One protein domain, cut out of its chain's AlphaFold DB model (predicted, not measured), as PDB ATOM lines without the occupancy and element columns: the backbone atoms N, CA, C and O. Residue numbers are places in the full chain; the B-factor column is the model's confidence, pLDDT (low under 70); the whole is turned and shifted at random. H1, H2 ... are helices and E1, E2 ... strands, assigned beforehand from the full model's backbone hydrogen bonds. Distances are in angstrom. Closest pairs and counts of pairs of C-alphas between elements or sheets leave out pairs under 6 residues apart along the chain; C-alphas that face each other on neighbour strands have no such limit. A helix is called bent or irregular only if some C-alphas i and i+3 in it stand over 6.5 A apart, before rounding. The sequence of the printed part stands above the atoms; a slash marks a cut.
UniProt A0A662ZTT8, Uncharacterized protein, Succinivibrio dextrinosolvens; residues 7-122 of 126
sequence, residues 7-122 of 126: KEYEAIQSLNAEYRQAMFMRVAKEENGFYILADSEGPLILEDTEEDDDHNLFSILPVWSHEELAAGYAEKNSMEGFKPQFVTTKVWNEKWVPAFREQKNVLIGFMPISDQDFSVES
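This is residues 7 to 122 of the 126 residues of an uncharacterized protein of Succinivibrio dextrinosolvens (UniProt A0A662ZTT8). Two small sheets make the core, the three strands E2, E4 and E5 and the pair E1 and E3, which come together where E1 nears E2; helix H2 packs across the three-stranded sheet, H3 packs on the pair, and H4 makes an arch from the end of E3 to the start of E4. H1, at the first printed residues, and the long loop around Asp 54 lie at opposite ends of the longest axis. The 116 printed residues have four named helices and five named strands, in the order H1 H2 E1 E2 H3 E3 H4 E4 E5. The larger sheet has the order E2 E4 E5 and is mixed, E1 and E3 are antiparallel, and the class is mixed, helices and strands. The whole is compact, with a radius of gyration of the C-alphas of 13.9 A and spans of 43 by 31 by 30 A.

H1 covers residues 7 to 13, 9.8 A, from C-alpha 7 at (13.410, -81.877, 157.436). H2 is residues 17 to 30, 20.1 A. E1 is residues 33 to 38, 15.5 A, and E2 residues 59 to 63, 12.9 A. H3 is residues 67 to 76, 14.3 A, and E3 residues 83 to 88, 16.2 A. H4, residues 89 to 103, 19.7 A, is irregular, but only just: C-alphas 94 and 97 are 6.9 A apart. E4 is residues 106 to 110, 13.1 A, and E5 residues 119 to 121, 6.7 A, ending at C-alpha 121 at (-6.174, -77.197, 137.964).

H1 is close to H2 but not clearly touching, with Ile 12 and Arg 20 the closest C-alphas at 7.1 A. H1 is also near H3, where the closest C-alphas, Tyr 9 and Leu 69, are 7.3 A apart. H2 is on the sheet E2 E4 E5; its closest C-alphas to E4 are Gln 21 and Phe 110, 5.3 A. E2 and E4 are parallel, with N 61 and O 107 at 2.8 A. E4 and E5 form a hairpin, with N 108 and O 121 at 2.8 A. The closest C-alphas of E1 and E2, Ile 36 and Val 63, are 5.0 A apart. E1 and E3 are antiparallel, with N 85 and O 36 at 2.8 A. The closest C-alphas of H3 and E3 are Glu 67 and Pro 84, 5.7 A. H4 only grazes the larger sheet, with residues 97 to 101. H2 and H3 are apart. In H1, H2 and H3 every O i to N i+4 pair is within hydrogen-bond range; in H4 9 of 11 are.

The two C-alphas farthest apart, Lys 7 and Asp 54, are 42.9 A apart. The printed part has no cut. The link from E1 to E2, residues 39 to 58, is long; in it residues 46 to 47 pair antiparallel with residues 59 to 60 of E2. The mean pLDDT of the printed part is 90.7, and residues 48 to 56 are under 70.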
ATOM      1  N   LYS A   7      12.936 -81.164 158.629       90.38
ATOM      2  CA  LYS A   7      13.410 -81.877 157.436       90.38
ATOM      3  C   LYS A   7      12.288 -82.244 156.469       90.38
ATOM      4  O   LYS A   7      12.489 -82.179 155.262       90.38
ATOM      5  N   GLU A   8      11.135 -82.676 156.977       90.06
ATOM      6  CA  GLU A   8       9.982 -82.996 156.130       90.06
ATOM      7  C   GLU A   8       9.427 -81.730 155.486       90.06
ATOM      8  O   GLU A   8       9.174 -81.717 154.286       90.06
ATOM      9  N   TYR A   9       9.308 -80.653 156.258       91.62
ATOM     10  CA  TYR A   9       8.865 -79.359 155.760       91.62
ATOM     11  C   TYR A   9       9.777 -78.831 154.638       91.62
ATOM     12  O   TYR A   9       9.295 -78.494 153.557       91.62
ATOM     13  N   GLU A  10      11.096 -78.830 154.847       91.12
ATOM     14  CA  GLU A  10      12.080 -78.407 153.841       91.12
ATOM     15  C   GLU A  10      12.084 -79.310 152.600       91.12
ATOM     16  O   GLU A  10      12.173 -78.822 151.468       91.12
ATOM     17  N   ALA A  11      11.953 -80.626 152.790       91.81
ATOM     18  CA  ALA A  11      11.889 -81.577 151.687       91.81
ATOM     19  C   ALA A  11      10.659 -81.327 150.807       91.81
ATOM     20  O   ALA A  11      10.785 -81.304 149.586       91.81
ATOM     21  N   ILE A  12       9.492 -81.077 151.414       91.69
ATOM     22  CA  ILE A  12       8.258 -80.747 150.688       91.69
ATOM     23  C   ILE A  12       8.417 -79.431 149.921       91.69
ATOM     24  O   ILE A  12       8.000 -79.348 148.766       91.69
ATOM     25  N   GLN A  13       9.051 -78.421 150.522       88.94
ATOM     26  CA  GLN A  13       9.282 -77.131 149.859       88.94
ATOM     27  C   GLN A  13      10.272 -77.191 148.696       88.94
ATOM     28  O   GLN A  13      10.288 -76.294 147.856       88.94
ATOM     29  N   SER A  14      11.087 -78.241 148.649       91.62
ATOM     30  CA  SER A  14      12.064 -78.475 147.584       91.62
ATOM     31  C   SER A  14      11.498 -79.308 146.427       91.62
ATOM     32  O   SER A  14      12.177 -79.495 145.417       91.62
ATOM     33  N   LEU A  15      10.277 -79.841 146.560       92.56
ATOM     34  CA  LEU A  15       9.583 -80.530 145.472       92.56
ATOM     35  C   LEU A  15       9.146 -79.524 144.405       92.56
ATOM     36  O   LEU A  15       8.750 -78.408 144.730       92.56
ATOM     37  N   ASN A  16       9.141 -79.943 143.140       94.19
ATOM     38  CA  ASN A  16       8.547 -79.152 142.061       94.19
ATOM     39  C   ASN A  16       7.003 -79.141 142.145       94.19
ATOM     40  O   ASN A  16       6.405 -79.907 142.906       94.19
ATOM     41  N   ALA A  17       6.364 -78.293 141.336       94.06
ATOM     42  CA  ALA A  17       4.912 -78.120 141.302       94.06
ATOM     43  C   ALA A  17       4.129 -79.444 141.147       94.06
ATOM     44  O   ALA A  17       3.253 -79.742 141.962       94.06
ATOM     45  N   GLU A  18       4.503 -80.284 140.176       94.75
ATOM     46  CA  GLU A  18       3.831 -81.562 139.893       94.75
ATOM     47  C   GLU A  18       3.926 -82.550 141.067       94.75
ATOM     48  O   GLU A  18       2.933 -83.163 141.469       94.75
ATOM     49  N   TYR A  19       5.111 -82.695 141.670       95.06
ATOM     50  CA  TYR A  19       5.293 -83.575 142.824       95.06
ATOM     51  C   TYR A  19       4.549 -83.061 144.054       95.06
ATOM     52  O   TYR A  19       4.018 -83.865 144.825       95.06
ATOM     53  N   ARG A  20       4.460 -81.737 144.229       95.50
ATOM     54  CA  ARG A  20       3.643 -81.136 145.284       95.50
ATOM     55  C   ARG A  20       2.163 -81.459 145.069       95.50
ATOM     56  O   ARG A  20       1.526 -81.992 145.976       95.50
ATOM     57  N   GLN A  21       1.628 -81.256 143.872       96.06
ATOM     58  CA  GLN A  21       0.249 -81.631 143.546       96.06
ATOM     59  C   GLN A  21      -0.031 -83.122 143.800       96.06
ATOM     60  O   GLN A  21      -1.007 -83.469 144.470       96.06
ATOM     61  N   ALA A  22       0.843 -84.019 143.333       95.94
ATOM     62  CA  ALA A  22       0.685 -85.457 143.544       95.94
ATOM     63  C   ALA A  22       0.700 -85.828 145.039       95.94
ATOM     64  O   ALA A  22      -0.124 -86.622 145.504       95.94
ATOM     65  N   MET A  23       1.610 -85.225 145.811       95.25
ATOM     66  CA  MET A  23       1.667 -85.397 147.260       95.25
ATOM     67  C   MET A  23       0.395 -84.888 147.939       95.25
ATOM     68  O   MET A  23      -0.143 -85.587 148.798       95.25
ATOM     69  N   PHE A  24      -0.099 -83.712 147.545       96.81
ATOM     70  CA  PHE A  24      -1.342 -83.156 148.066       96.81
ATOM     71  C   PHE A  24      -2.502 -84.132 147.882       96.81
ATOM     72  O   PHE A  24      -3.151 -84.487 148.863       96.81
ATOM     73  N   MET A  25      -2.715 -84.624 146.657       96.31
ATOM     74  CA  MET A  25      -3.825 -85.532 146.354       96.31
ATOM     75  C   MET A  25      -3.758 -86.819 147.176       96.31
ATOM     76  O   MET A  25      -4.788 -87.325 147.617       96.31
ATOM     77  N   ARG A  26      -2.552 -87.351 147.400       96.06
ATOM     78  CA  ARG A  26      -2.353 -88.538 148.237       96.06
ATOM     79  C   ARG A  26      -2.710 -88.257 149.699       96.06
ATOM     80  O   ARG A  26      -3.520 -88.981 150.269       96.06
ATOM     81  N   VAL A  27      -2.137 -87.206 150.286       95.56
ATOM     82  CA  VAL A  27      -2.323 -86.884 151.711       95.56
ATOM     83  C   VAL A  27      -3.765 -86.476 152.002       95.56
ATOM     84  O   VAL A  27      -4.345 -86.949 152.973       95.56
ATOM     85  N   ALA A  28      -4.382 -85.666 151.140       96.25
ATOM     86  CA  ALA A  28      -5.753 -85.212 151.345       96.25
ATOM     87  C   ALA A  28      -6.761 -86.377 151.346       96.25
ATOM     88  O   ALA A  28      -7.716 -86.370 152.125       96.25
ATOM     89  N   LYS A  29      -6.511 -87.413 150.532       95.62
ATOM     90  CA  LYS A  29      -7.269 -88.674 150.544       95.62
ATOM     91  C   LYS A  29      -7.038 -89.482 151.817       95.62
ATOM     92  O   LYS A  29      -8.001 -89.926 152.435       95.62
ATOM     93  N   GLU A  30      -5.777 -89.680 152.200       95.50
ATOM     94  CA  GLU A  30      -5.403 -90.443 153.400       95.50
ATOM     95  C   GLU A  30      -6.010 -89.824 154.673       95.50
ATOM     96  O   GLU A  30      -6.538 -90.533 155.530       95.50
ATOM     97  N   GLU A  31      -6.015 -88.496 154.755       94.69
ATOM     98  CA  GLU A  31      -6.411 -87.744 155.947       94.69
ATOM     99  C   GLU A  31      -7.862 -87.236 155.900       94.69
ATOM    100  O   GLU A  31      -8.345 -86.613 156.846       94.69
ATOM    101  N   ASN A  32      -8.592 -87.538 154.822       96.50
ATOM    102  CA  ASN A  32      -9.975 -87.105 154.587       96.50
ATOM    103  C   ASN A  32     -10.176 -85.580 154.656       96.50
ATOM    104  O   ASN A  32     -11.240 -85.086 155.053       96.50
ATOM    105  N   GLY A  33      -9.168 -84.817 154.245       97.06
ATOM    106  CA  GLY A  33      -9.238 -83.368 154.189       97.06
ATOM    107  C   GLY A  33      -7.887 -82.707 153.988       97.06
ATOM    108  O   GLY A  33      -6.852 -83.355 153.885       97.06
ATOM    109  N   PHE A  34      -7.924 -81.389 153.909       97.81
ATOM    110  CA  PHE A  34      -6.780 -80.540 153.609       97.81
ATOM    111  C   PHE A  34      -6.985 -79.167 154.255       97.81
ATOM    112  O   PHE A  34      -7.970 -78.944 154.956       97.81
ATOM    113  N   TYR A  35      -6.059 -78.243 154.029       97.94
ATOM    114  CA  TYR A  35      -6.086 -76.903 154.594       97.94
ATOM    115  C   TYR A  35      -6.184 -75.846 153.505       97.94
ATOM    116  O   TYR A  35      -5.583 -75.971 152.441       97.94
ATOM    117  N   ILE A  36      -6.911 -74.784 153.813       97.88
ATOM    118  CA  ILE A  36      -6.870 -73.500 153.111       97.88
ATOM    119  C   ILE A  36      -6.355 -72.439 154.079       97.88
ATOM    120  O   ILE A  36      -6.308 -72.679 155.285       97.88
ATOM    121  N   LEU A  37      -6.023 -71.255 153.577       98.00
ATOM    122  CA  LEU A  37      -5.882 -70.072 154.417       98.00
ATOM    123  C   LEU A  37      -7.194 -69.300 154.402       98.00
ATOM    124  O   LEU A  37      -7.792 -69.131 153.343       98.00
ATOM    125  N   ALA A  38      -7.633 -68.844 155.567       97.38
ATOM    126  CA  ALA A  38      -8.805 -67.995 155.699       97.38
ATOM    127  C   ALA A  38      -8.609 -66.968 156.816       97.38
ATOM    128  O   ALA A  38      -7.911 -67.234 157.799       97.38
ATOM    129  N   ASP A  39      -9.236 -65.810 156.668       96.00
ATOM    130  CA  ASP A  39      -9.309 -64.764 157.682       96.00
ATOM    131  C   ASP A  39     -10.775 -64.500 158.090       96.00
ATOM    132  O   ASP A  39     -11.636 -65.377 157.978       96.00
ATOM    133  N   SER A  40     -11.071 -63.315 158.635       93.94
ATOM    134  CA  SER A  40     -12.441 -62.932 159.001       93.94
ATOM    135  C   SER A  40     -13.364 -62.655 157.813       93.94
ATOM    136  O   SER A  40     -14.581 -62.698 157.990       93.94
ATOM    137  N   GLU A  41     -12.813 -62.331 156.646       92.31
ATOM    138  CA  GLU A  41     -13.568 -61.998 155.438       92.31
ATOM    139  C   GLU A  41     -13.813 -63.236 154.570       92.31
ATOM    140  O   GLU A  41     -14.863 -63.340 153.931       92.31
ATOM    141  N   GLY A  42     -12.913 -64.220 154.608       92.81
ATOM    142  CA  GLY A  42     -13.133 -65.496 153.941       92.81
ATOM    143  C   GLY A  42     -11.850 -66.241 153.576       92.81
ATOM    144  O   GLY A  42     -10.797 -66.006 154.169       92.81
ATOM    145  N   PRO A  43     -11.933 -67.198 152.633       95.25
ATOM    146  CA  PRO A  43     -10.758 -67.892 152.129       95.25
ATOM    147  C   PRO A  43      -9.839 -66.928 151.375       95.25
ATOM    148  O   PRO A  43     -10.304 -66.036 150.669       95.25
ATOM    149  N   LEU A  44      -8.533 -67.165 151.471       95.25
ATOM    150  CA  LEU A  44      -7.558 -66.536 150.595       95.25
ATOM    151  C   LEU A  44      -7.866 -66.917 149.147       95.25
ATOM    152  O   LEU A  44      -7.973 -68.102 148.835       95.25
ATOM    153  N   ILE A  45      -7.941 -65.918 148.278       93.19
ATOM    154  CA  ILE A  45      -8.035 -66.082 146.832       93.19
ATOM    155  C   ILE A  45      -6.862 -65.329 146.216       93.19
ATOM    156  O   ILE A  45      -6.650 -64.157 146.523       93.19
ATOM    157  N   LEU A  46      -6.086 -66.012 145.381       90.88
ATOM    158  CA  LEU A  46      -5.058 -65.388 144.560       90.88
ATOM    159  C   LEU A  46      -5.715 -64.987 143.239       90.88
ATOM    160  O   LEU A  46      -6.377 -65.808 142.604       90.88
ATOM    161  N   GLU A  47      -5.577 -63.728 142.849       82.38
ATOM    162  CA  GLU A  47      -6.041 -63.272 141.541       82.38
ATOM    163  C   GLU A  47      -5.008 -63.691 140.498       82.38
ATOM    164  O   GLU A  47      -3.825 -63.371 140.638       82.38
ATOM    165  N   ASP A  48      -5.442 -64.435 139.480       69.19
ATOM    166  CA  ASP A  48      -4.591 -64.695 138.330       69.19
ATOM    167  C   ASP A  48      -4.444 -63.396 137.534       69.19
ATOM    168  O   ASP A  48      -5.433 -62.768 137.141       69.19
ATOM    169  N   THR A  49      -3.203 -62.948 137.364       54.81
ATOM    170  CA  THR A  49      -2.885 -61.727 136.617       54.81
ATOM    171  C   THR A  49      -2.664 -61.996 135.133       54.81
ATOM    172  O   THR A  49      -2.503 -61.042 134.371       54.81
ATOM    173  N   GLU A  50      -2.623 -63.267 134.722       57.31
ATOM    174  CA  GLU A  50      -2.491 -63.653 133.323       57.31
ATOM    175  C   GLU A  50      -3.878 -63.958 132.742       57.31
ATOM    176  O   GLU A  50      -4.543 -64.926 133.101       57.31
ATOM    177  N   GLU A  51      -4.340 -63.072 131.858       57.44
ATOM    178  CA  GLU A  51      -5.547 -63.286 131.061       57.44
ATOM    179  C   GLU A  51      -5.348 -64.507 130.147       57.44
ATOM    180  O   GLU A  51      -4.321 -64.611 129.469       57.44
ATOM    181  N   ASP A  52      -6.326 -65.421 130.101       65.06
ATOM    182  CA  ASP A  52      -6.329 -66.468 129.073       65.06
ATOM    183  C   ASP A  52      -6.541 -65.867 127.667       65.06
ATOM    184  O   ASP A  52      -6.826 -64.677 127.507       65.06
ATOM    185  N   ASP A  53      -6.423 -66.696 126.624       62.38
ATOM    186  CA  ASP A  53      -6.631 -66.273 125.228       62.38
ATOM    187  C   ASP A  53      -8.025 -65.640 124.974       62.38
ATOM    188  O   ASP A  53      -8.220 -64.963 123.961       62.38
ATOM    189  N   ASP A  54      -8.985 -65.837 125.885       65.06
ATOM    190  CA  ASP A  54     -10.353 -65.314 125.858       65.06
ATOM    191  C   ASP A  54     -10.579 -64.139 126.849       65.06
ATOM    192  O   ASP A  54     -11.716 -63.685 127.017       65.06
ATOM    193  N   HIS A  55      -9.521 -63.596 127.468       64.19
ATOM    194  CA  HIS A  55      -9.548 -62.533 128.487       64.19
ATOM    195  C   HIS A  55     -10.344 -62.861 129.764       64.19
ATOM    196  O   HIS A  55     -10.909 -61.971 130.411       64.19
ATOM    197  N   ASN A  56     -10.416 -64.132 130.158       68.00
ATOM    198  CA  ASN A  56     -11.014 -64.509 131.433       68.00
ATOM    199  C   ASN A  56     -10.012 -64.322 132.575       68.00
ATOM    200  O   ASN A  56      -8.880 -64.797 132.518       68.00
ATOM    201  N   LEU A  57     -10.467 -63.672 133.645       73.31
ATOM    202  CA  LEU A  57      -9.754 -63.610 134.918       73.31
ATOM    203  C   LEU A  57     -10.156 -64.807 135.778       73.31
ATOM    204  O   LEU A  57     -11.352 -65.028 136.018       73.31
ATOM    205  N   PHE A  58      -9.162 -65.546 136.265       84.12
ATOM    206  CA  PHE A  58      -9.364 -66.671 137.169       84.12
ATOM    207  C   PHE A  58      -9.039 -66.289 138.611       84.12
ATOM    208  O   PHE A  58      -8.110 -65.547 138.916       84.12
ATOM    209  N   SER A  59      -9.841 -66.818 139.525       90.25
ATOM    210  CA  SER A  59      -9.589 -66.807 140.959       90.25
ATOM    211  C   SER A  59      -8.980 -68.144 141.354       90.25
ATOM    212  O   SER A  59      -9.571 -69.195 141.115       90.25
ATOM    213  N   ILE A  60      -7.814 -68.125 141.983       92.94
ATOM    214  CA  ILE A  60      -7.116 -69.333 142.406       92.94
ATOM    215  C   ILE A  60      -7.302 -69.504 143.912       92.94
ATOM    216  O   ILE A  60      -6.876 -68.667 144.705       92.94
ATOM    217  N   LEU A  61      -7.912 -70.616 144.320       95.25
ATOM    218  CA  LEU A  61      -7.973 -71.038 145.715       95.25
ATOM    219  C   LEU A  61      -6.733 -71.888 146.041       95.25
ATOM    220  O   LEU A  61      -6.633 -73.023 145.559       95.25
ATOM    221  N   PRO A  62      -5.793 -71.396 146.861       96.31
ATOM    222  CA  PRO A  62      -4.640 -72.176 147.268       96.31
ATOM    223  C   PRO A  62      -5.009 -73.206 148.347       96.31
ATOM    224  O   PRO A  62      -5.767 -72.925 149.281       96.31
ATOM    225  N   VAL A  63      -4.455 -74.414 148.224       97.56
ATOM    226  CA  VAL A  63      -4.721 -75.548 149.123       97.56
ATOM    227  C   VAL A  63      -3.430 -76.221 149.591       97.56
ATOM    228  O   VAL A  63      -2.458 -76.345 148.843       97.56
ATOM    229  N   TRP A  64      -3.425 -76.715 150.830       97.81
ATOM    230  CA  TRP A  64      -2.275 -77.364 151.458       97.81
ATOM    231  C   TRP A  64      -2.640 -78.692 152.100       97.81
ATOM    232  O   TRP A  64      -3.690 -78.847 152.711       97.81
ATOM    233  N   SER A  65      -1.731 -79.658 152.013       96.06
ATOM    234  CA  SER A  65      -1.920 -80.983 152.614       96.06
ATOM    235  C   SER A  65      -1.726 -80.994 154.132       96.06
ATOM    236  O   SER A  65      -2.103 -81.959 154.792       96.06
ATOM    237  N   HIS A  66      -1.144 -79.930 154.691       96.12
ATOM    238  CA  HIS A  66      -0.809 -79.838 156.104       96.12
ATOM    239  C   HIS A  66      -0.924 -78.403 156.630       96.12
ATOM    240  O   HIS A  66      -0.624 -77.447 155.912       96.12
ATOM    241  N   GLU A  67      -1.295 -78.271 157.905       96.38
ATOM    242  CA  GLU A  67      -1.481 -76.991 158.600       96.38
ATOM    243  C   GLU A  67      -0.218 -76.121 158.563       96.38
ATOM    244  O   GLU A  67      -0.272 -74.955 158.186       96.38
ATOM    245  N   GLU A  68       0.936 -76.704 158.897       95.12
ATOM    246  CA  GLU A  68       2.219 -75.984 158.947       95.12
ATOM    247  C   GLU A  68       2.662 -75.446 157.582       95.12
ATOM    248  O   GLU A  68       3.300 -74.398 157.524       95.12
ATOM    249  N   LEU A  69       2.297 -76.110 156.479       95.44
ATOM    250  CA  LEU A  69       2.602 -75.615 155.132       95.44
ATOM    251  C   LEU A  69       1.778 -74.363 154.810       95.44
ATOM    252  O   LEU A  69       2.326 -73.392 154.291       95.44
ATOM    253  N   ALA A  70       0.489 -74.365 155.163       96.31
ATOM    254  CA  ALA A  70      -0.374 -73.198 155.010       96.31
ATOM    255  C   ALA A  70       0.082 -72.045 155.919       96.31
ATOM    256  O   ALA A  70       0.243 -70.917 155.458       96.31
ATOM    257  N   ALA A  71       0.359 -72.331 157.195       95.12
ATOM    258  CA  ALA A  71       0.830 -71.330 158.151       95.12
ATOM    259  C   ALA A  71       2.155 -70.698 157.703       95.12
ATOM    260  O   ALA A  71       2.294 -69.478 157.712       95.12
ATOM    261  N   GLY A  72       3.103 -71.522 157.251       94.25
ATOM    262  CA  GLY A  72       4.386 -71.048 156.750       94.25
ATOM    263  C   GLY A  72       4.268 -70.208 155.479       94.25
ATOM    264  O   GLY A  72       5.044 -69.272 155.297       94.25
ATOM    265  N   TYR A  73       3.285 -70.489 154.617       95.12
ATOM    266  CA  TYR A  73       2.979 -69.620 153.480       95.12
ATOM    267  C   TYR A  73       2.460 -68.250 153.940       95.12
ATOM    268  O   TYR A  73       2.955 -67.230 153.462       95.12
ATOM    269  N   ALA A  74       1.516 -68.208 154.886       94.94
ATOM    270  CA  ALA A  74       0.993 -66.948 155.423       94.94
ATOM    271  C   ALA A  74       2.098 -66.101 156.077       94.94
ATOM    272  O   ALA A  74       2.191 -64.901 155.823       94.94
ATOM    273  N   GLU A  75       2.971 -66.730 156.870       93.62
ATOM    274  CA  GLU A  75       4.096 -66.064 157.536       93.62
ATOM    275  C   GLU A  75       5.083 -65.465 156.525       93.62
ATOM    276  O   GLU A  75       5.406 -64.280 156.603       93.62
ATOM    277  N   LYS A  76       5.520 -66.251 155.532       92.69
ATOM    278  CA  LYS A  76       6.476 -65.787 154.514       92.69
ATOM    279  C   LYS A  76       5.938 -64.633 153.669       92.69
ATOM    280  O   LYS A  76       6.712 -63.765 153.279       92.69
ATOM    281  N   ASN A  77       4.632 -64.605 153.413       92.00
ATOM    282  CA  ASN A  77       3.988 -63.555 152.624       92.00
ATOM    283  C   ASN A  77       3.425 -62.406 153.483       92.00
ATOM    284  O   ASN A  77       2.691 -61.570 152.968       92.00
ATOM    285  N   SER A  78       3.765 -62.335 154.779       92.75
ATOM    286  CA  SER A  78       3.298 -61.279 155.699       92.75
ATOM    287  C   SER A  78       1.767 -61.125 155.745       92.75
ATOM    288  O   SER A  78       1.240 -60.019 155.858       92.75
ATOM    289  N   MET A  79       1.040 -62.240 155.654       91.44
ATOM    290  CA  MET A  79      -0.424 -62.272 155.587       91.44
ATOM    291  C   MET A  79      -1.028 -62.319 156.992       91.44
ATOM    292  O   MET A  79      -1.544 -63.344 157.442       91.44
ATOM    293  N   GLU A  80      -0.922 -61.208 157.720       90.31
ATOM    294  CA  GLU A  80      -1.453 -61.109 159.081       90.31
ATOM    295  C   GLU A  80      -2.969 -61.369 159.106       90.31
ATOM    296  O   GLU A  80      -3.733 -60.779 158.350       90.31
ATOM    297  N   GLY A  81      -3.420 -62.259 159.995       91.31
ATOM    298  CA  GLY A  81      -4.840 -62.592 160.162       91.31
ATOM    299  C   GLY A  81      -5.294 -63.851 159.422       91.31
ATOM    300  O   GLY A  81      -6.210 -64.517 159.911       91.31
ATOM    301  N   PHE A  82      -4.605 -64.248 158.348       96.50
ATOM    302  CA  PHE A  82      -4.863 -65.520 157.675       96.50
ATOM    303  C   PHE A  82      -4.377 -66.691 158.524       96.50
ATOM    304  O   PHE A  82      -3.234 -66.733 158.984       96.50
ATOM    305  N   LYS A  83      -5.257 -67.667 158.731       97.00
ATOM    306  CA  LYS A  83      -4.967 -68.880 159.491       97.00
ATOM    307  C   LYS A  83      -5.329 -70.117 158.685       97.00
ATOM    308  O   LYS A  83      -6.293 -70.082 157.918       97.00
ATOM    309  N   PRO A  84      -4.598 -71.227 158.874       97.62
ATOM    310  CA  PRO A  84      -5.000 -72.498 158.305       97.62
ATOM    311  C   PRO A  84      -6.394 -72.896 158.791       97.62
ATOM    312  O   PRO A  84      -6.675 -72.902 159.991       97.62
ATOM    313  N   GLN A  85      -7.251 -73.279 157.857       97.81
ATOM    314  CA  GLN A  85      -8.566 -73.828 158.132       97.81
ATOM    315  C   GLN A  85      -8.684 -75.194 157.468       97.81
ATOM    316  O   GLN A  85      -8.474 -75.331 156.265       97.81
ATOM    317  N   PHE A  86      -9.053 -76.199 158.259       97.62
ATOM    318  CA  PHE A  86      -9.259 -77.550 157.756       97.62
ATOM    319  C   PHE A  86     -10.583 -77.669 156.992       97.62
ATOM    320  O   PHE A  86     -11.640 -77.247 157.467       97.62
ATOM    321  N   VAL A  87     -10.526 -78.306 155.827       97.69
ATOM    322  CA  VAL A  87     -11.657 -78.624 154.960       97.69
ATOM    323  C   VAL A  87     -11.688 -80.132 154.759       97.69
ATOM    324  O   VAL A  87     -10.753 -80.728 154.234       97.69
ATOM    325  N   THR A  88     -12.785 -80.768 155.164       97.88
ATOM    326  CA  THR A  88     -12.978 -82.207 154.937       97.88
ATOM    327  C   THR A  88     -13.203 -82.493 153.451       97.88
ATOM    328  O   THR A  88     -13.955 -81.749 152.810       97.88
ATOM    329  N   THR A  89     -12.700 -83.619 152.941       96.19
ATOM    330  CA  THR A  89     -12.983 -84.084 151.566       96.19
ATOM    331  C   THR A  89     -14.478 -84.215 151.296       96.19
ATOM    332  O   THR A  89     -14.945 -83.874 150.218       96.19
ATOM    333  N   LYS A  90     -15.268 -84.604 152.305       97.06
ATOM    334  CA  LYS A  90     -16.730 -84.656 152.198       97.06
ATOM    335  C   LYS A  90     -17.338 -83.298 151.830       97.06
ATOM    336  O   LYS A  90     -18.061 -83.197 150.848       97.06
ATOM    337  N   VAL A  91     -17.054 -82.253 152.610       97.00
ATOM    338  CA  VAL A  91     -17.560 -80.892 152.336       97.00
ATOM    339  C   VAL A  91     -17.032 -80.368 151.003       97.00
ATOM    340  O   VAL A  91     -17.783 -79.728 150.268       97.00
ATOM    341  N   TRP A  92     -15.773 -80.661 150.682       96.56
ATOM    342  CA  TRP A  92     -15.177 -80.298 149.402       96.56
ATOM    343  C   TRP A  92     -15.947 -80.904 148.221       96.56
ATOM    344  O   TRP A  92     -16.477 -80.167 147.390       96.56
ATOM    345  N   ASN A  93     -16.089 -82.231 148.207       96.94
ATOM    346  CA  ASN A  93     -16.718 -82.984 147.124       96.94
ATOM    347  C   ASN A  93     -18.223 -82.686 147.015       96.94
ATOM    348  O   ASN A  93     -18.742 -82.529 145.917       96.94
ATOM    349  N   GLU A  94     -18.934 -82.577 148.143       97.25
ATOM    350  CA  GLU A  94     -20.396 -82.410 148.144       97.25
ATOM    351  C   GLU A  94     -20.857 -80.959 147.950       97.25
ATOM    352  O   GLU A  94     -22.003 -80.742 147.558       97.25
ATOM    353  N   LYS A  95     -20.020 -79.957 148.264       95.25
ATOM    354  CA  LYS A  95     -20.443 -78.544 148.252       95.25
ATOM    355  C   LYS A  95     -19.555 -77.643 147.408       95.25
ATOM    356  O   LYS A  95     -20.078 -76.883 146.601       95.25
ATOM    357  N   TRP A  96     -18.239 -77.705 147.593       94.75
ATOM    358  CA  TRP A  96     -17.323 -76.743 146.973       94.75
ATOM    359  C   TRP A  96     -17.102 -77.056 145.497       94.75
ATOM    360  O   TRP A  96     -17.293 -76.181 144.660       94.75
ATOM    361  N   VAL A  97     -16.786 -78.311 145.159       94.12
ATOM    362  CA  VAL A  97     -16.577 -78.729 143.764       94.12
ATOM    363  C   VAL A  97     -17.806 -78.435 142.888       94.12
ATOM    364  O   VAL A  97     -17.628 -77.831 141.828       94.12
ATOM    365  N   PRO A  98     -19.051 -78.771 143.292       94.44
ATOM    366  CA  PRO A  98     -20.241 -78.376 142.540       94.44
ATOM    367  C   PRO A  98     -20.371 -76.859 142.367       94.44
ATOM    368  O   PRO A  98     -20.588 -76.402 141.249       94.44
ATOM    369  N   ALA A  99     -20.179 -76.077 143.435       92.50
ATOM    370  CA  ALA A  99     -20.298 -74.620 143.380       92.50
ATOM    371  C   ALA A  99     -19.259 -73.977 142.443       92.50
ATOM    372  O   ALA A  99     -19.592 -73.093 141.655       92.50
ATOM    373  N   PHE A 100     -18.010 -74.444 142.466       91.25
ATOM    374  CA  PHE A 100     -16.963 -73.909 141.591       91.25
ATOM    375  C   PHE A 100     -17.169 -74.277 140.120       91.25
ATOM    376  O   PHE A 100     -16.893 -73.464 139.241       91.25
ATOM    377  N   ARG A 101     -17.734 -75.458 139.834       86.75
ATOM    378  CA  ARG A 101     -18.127 -75.832 138.464       86.75
ATOM    379  C   ARG A 101     -19.195 -74.899 137.884       86.75
ATOM    380  O   ARG A 101     -19.227 -74.705 136.672       86.75
ATOM    381  N   GLU A 102     -20.047 -74.309 138.723       86.56
ATOM    382  CA  GLU A 102     -21.039 -73.314 138.295       86.56
ATOM    383  C   GLU A 102     -20.420 -71.924 138.065       86.56
ATOM    384  O   GLU A 102     -20.844 -71.216 137.153       86.56
ATOM    385  N   GLN A 103     -19.399 -71.547 138.845       79.25
ATOM    386  CA  GLN A 103     -18.736 -70.235 138.774       79.25
ATOM    387  C   GLN A 103     -17.707 -70.100 137.636       79.25
ATOM    388  O   GLN A 103     -17.336 -68.977 137.311       79.25
ATOM    389  N   LYS A 104     -17.289 -71.215 137.012       70.00
ATOM    390  CA  LYS A 104     -16.388 -71.361 135.840       70.00
ATOM    391  C   LYS A 104     -14.979 -70.759 135.925       70.00
ATOM    392  O   LYS A 104     -14.093 -71.276 135.256       70.00
ATOM    393  N   ASN A 105     -14.750 -69.765 136.774       84.44
ATOM    394  CA  ASN A 105     -13.504 -69.006 136.831       84.44
ATOM    395  C   ASN A 105     -12.734 -69.249 138.137       84.44
ATOM    396  O   ASN A 105     -11.987 -68.385 138.584       84.44
ATOM    397  N   VAL A 106     -12.940 -70.402 138.783       89.44
ATOM    398  CA  VAL A 106     -12.215 -70.774 140.004       89.44
ATOM    399  C   VAL A 106     -11.315 -71.967 139.724       89.44
ATOM    400  O   VAL A 106     -11.797 -73.029 139.326       89.44
ATOM    401  N   LEU A 107     -10.020 -71.792 139.972       92.25
ATOM    402  CA  LEU A 107      -9.000 -72.827 139.862       92.25
ATOM    403  C   LEU A 107      -8.396 -73.139 141.233       92.25
ATOM    404  O   LEU A 107      -8.516 -72.364 142.181       92.25
ATOM    405  N   ILE A 108      -7.762 -74.302 141.354       94.56
ATOM    406  CA  ILE A 108      -7.173 -74.787 142.601       94.56
ATOM    407  C   ILE A 108      -5.654 -74.775 142.475       94.56
ATOM    408  O   ILE A 108      -5.104 -75.471 141.625       94.56
ATOM    409  N   GLY A 109      -4.992 -74.001 143.335       95.25
ATOM    410  CA  GLY A 109      -3.534 -73.905 143.401       95.25
ATOM    411  C   GLY A 109      -2.957 -74.876 144.428       95.25
ATOM    412  O   GLY A 109      -3.218 -74.750 145.626       95.25
ATOM    413  N   PHE A 110      -2.160 -75.850 143.992       95.88
ATOM    414  CA  PHE A 110      -1.676 -76.913 144.875       95.88
ATOM    415  C   PHE A 110      -0.354 -76.567 145.557       95.88
ATOM    416  O   PHE A 110       0.693 -76.494 144.913       95.88
ATOM    417  N   MET A 111      -0.394 -76.453 146.889       94.31
ATOM    418  CA  MET A 111       0.753 -76.183 147.765       94.31
ATOM    419  C   MET A 111       1.680 -75.094 147.201       94.31
ATOM    420  O   MET A 111       2.848 -75.380 146.896       94.31
ATOM    421  N   PRO A 112       1.170 -73.860 147.027       93.00
ATOM    422  CA  PRO A 112       2.003 -72.749 146.603       93.00
ATOM    423  C   PRO A 112       3.083 -72.466 147.646       93.00
ATOM    424  O   PRO A 112       2.904 -72.672 148.853       93.00
ATOM    425  N   ILE A 113       4.218 -71.987 147.153       89.50
ATOM    426  CA  ILE A 113       5.360 -71.540 147.945       89.50
ATOM    427  C   ILE A 113       5.715 -70.174 147.381       89.50
ATOM    428  O   ILE A 113       5.979 -70.118 146.191       89.50
ATOM    429  N   SER A 114       5.708 -69.128 148.215       82.19
ATOM    430  CA  SER A 114       5.898 -67.705 147.862       82.19
ATOM    431  C   SER A 114       6.315 -67.440 146.408       82.19
ATOM    432  O   SER A 114       5.446 -67.239 145.571       82.19
ATOM    433  N   ASP A 115       7.612 -67.520 146.097       79.38
ATOM    434  CA  ASP A 115       8.162 -67.141 144.787       79.38
ATOM    435  C   ASP A 115       8.373 -68.326 143.819       79.38
ATOM    436  O   ASP A 115       9.169 -68.227 142.885       79.38
ATOM    437  N   GLN A 116       7.745 -69.480 144.061       85.12
ATOM    438  CA  GLN A 116       7.875 -70.668 143.211       85.12
ATOM    439  C   GLN A 116       6.577 -70.988 142.472       85.12
ATOM    440  O   GLN A 116       5.490 -70.934 143.051       85.12
ATOM    441  N   ASP A 117       6.722 -71.468 141.237       87.88
ATOM    442  CA  ASP A 117       5.617 -72.011 140.448       87.88
ATOM    443  C   ASP A 117       4.876 -73.113 141.201       87.88
ATOM    444  O   ASP A 117       5.487 -73.948 141.880       87.88
ATOM    445  N   PHE A 118       3.559 -73.159 141.034       92.44
ATOM    446  CA  PHE A 118       2.688 -74.195 141.576       92.44
ATOM    447  C   PHE A 118       1.688 -74.658 140.520       92.44
ATOM    448  O   PHE A 118       1.332 -73.914 139.612       92.44
ATOM    449  N   SER A 119       1.243 -75.907 140.635       93.75
ATOM    450  CA  SER A 119       0.261 -76.449 139.702       93.75
ATOM    451  C   SER A 119      -1.105 -75.842 139.980       93.75
ATOM    452  O   SER A 119      -1.515 -75.734 141.141       93.75
ATOM    453  N   VAL A 120      -1.818 -75.520 138.907       92.31
ATOM    454  CA  VAL A 120      -3.180 -75.000 138.940       92.31
ATOM    455  C   VAL A 120      -4.070 -75.926 138.117       92.31
ATOM    456  O   VAL A 120      -3.728 -76.262 136.989       92.31
ATOM    457  N   GLU A 121      -5.200 -76.357 138.675       91.75
ATOM    458  CA  GLU A 121      -6.174 -77.197 137.964       91.75
ATOM    459  C   GLU A 121      -7.607 -76.740 138.206       91.75
ATOM    460  O   GLU A 121      -7.926 -76.073 139.192       91.75
ATOM    461  N   SER A 122      -8.508 -77.209 137.346       91.44
ATOM    462  CA  SER A 122      -9.942 -77.161 137.624       91.44
ATOM    463  C   SER A 122     -10.308 -77.950 138.894       91.44
ATOM    464  O   SER A 122      -9.677 -78.963 139.210       91.44
TER     465      SER A 122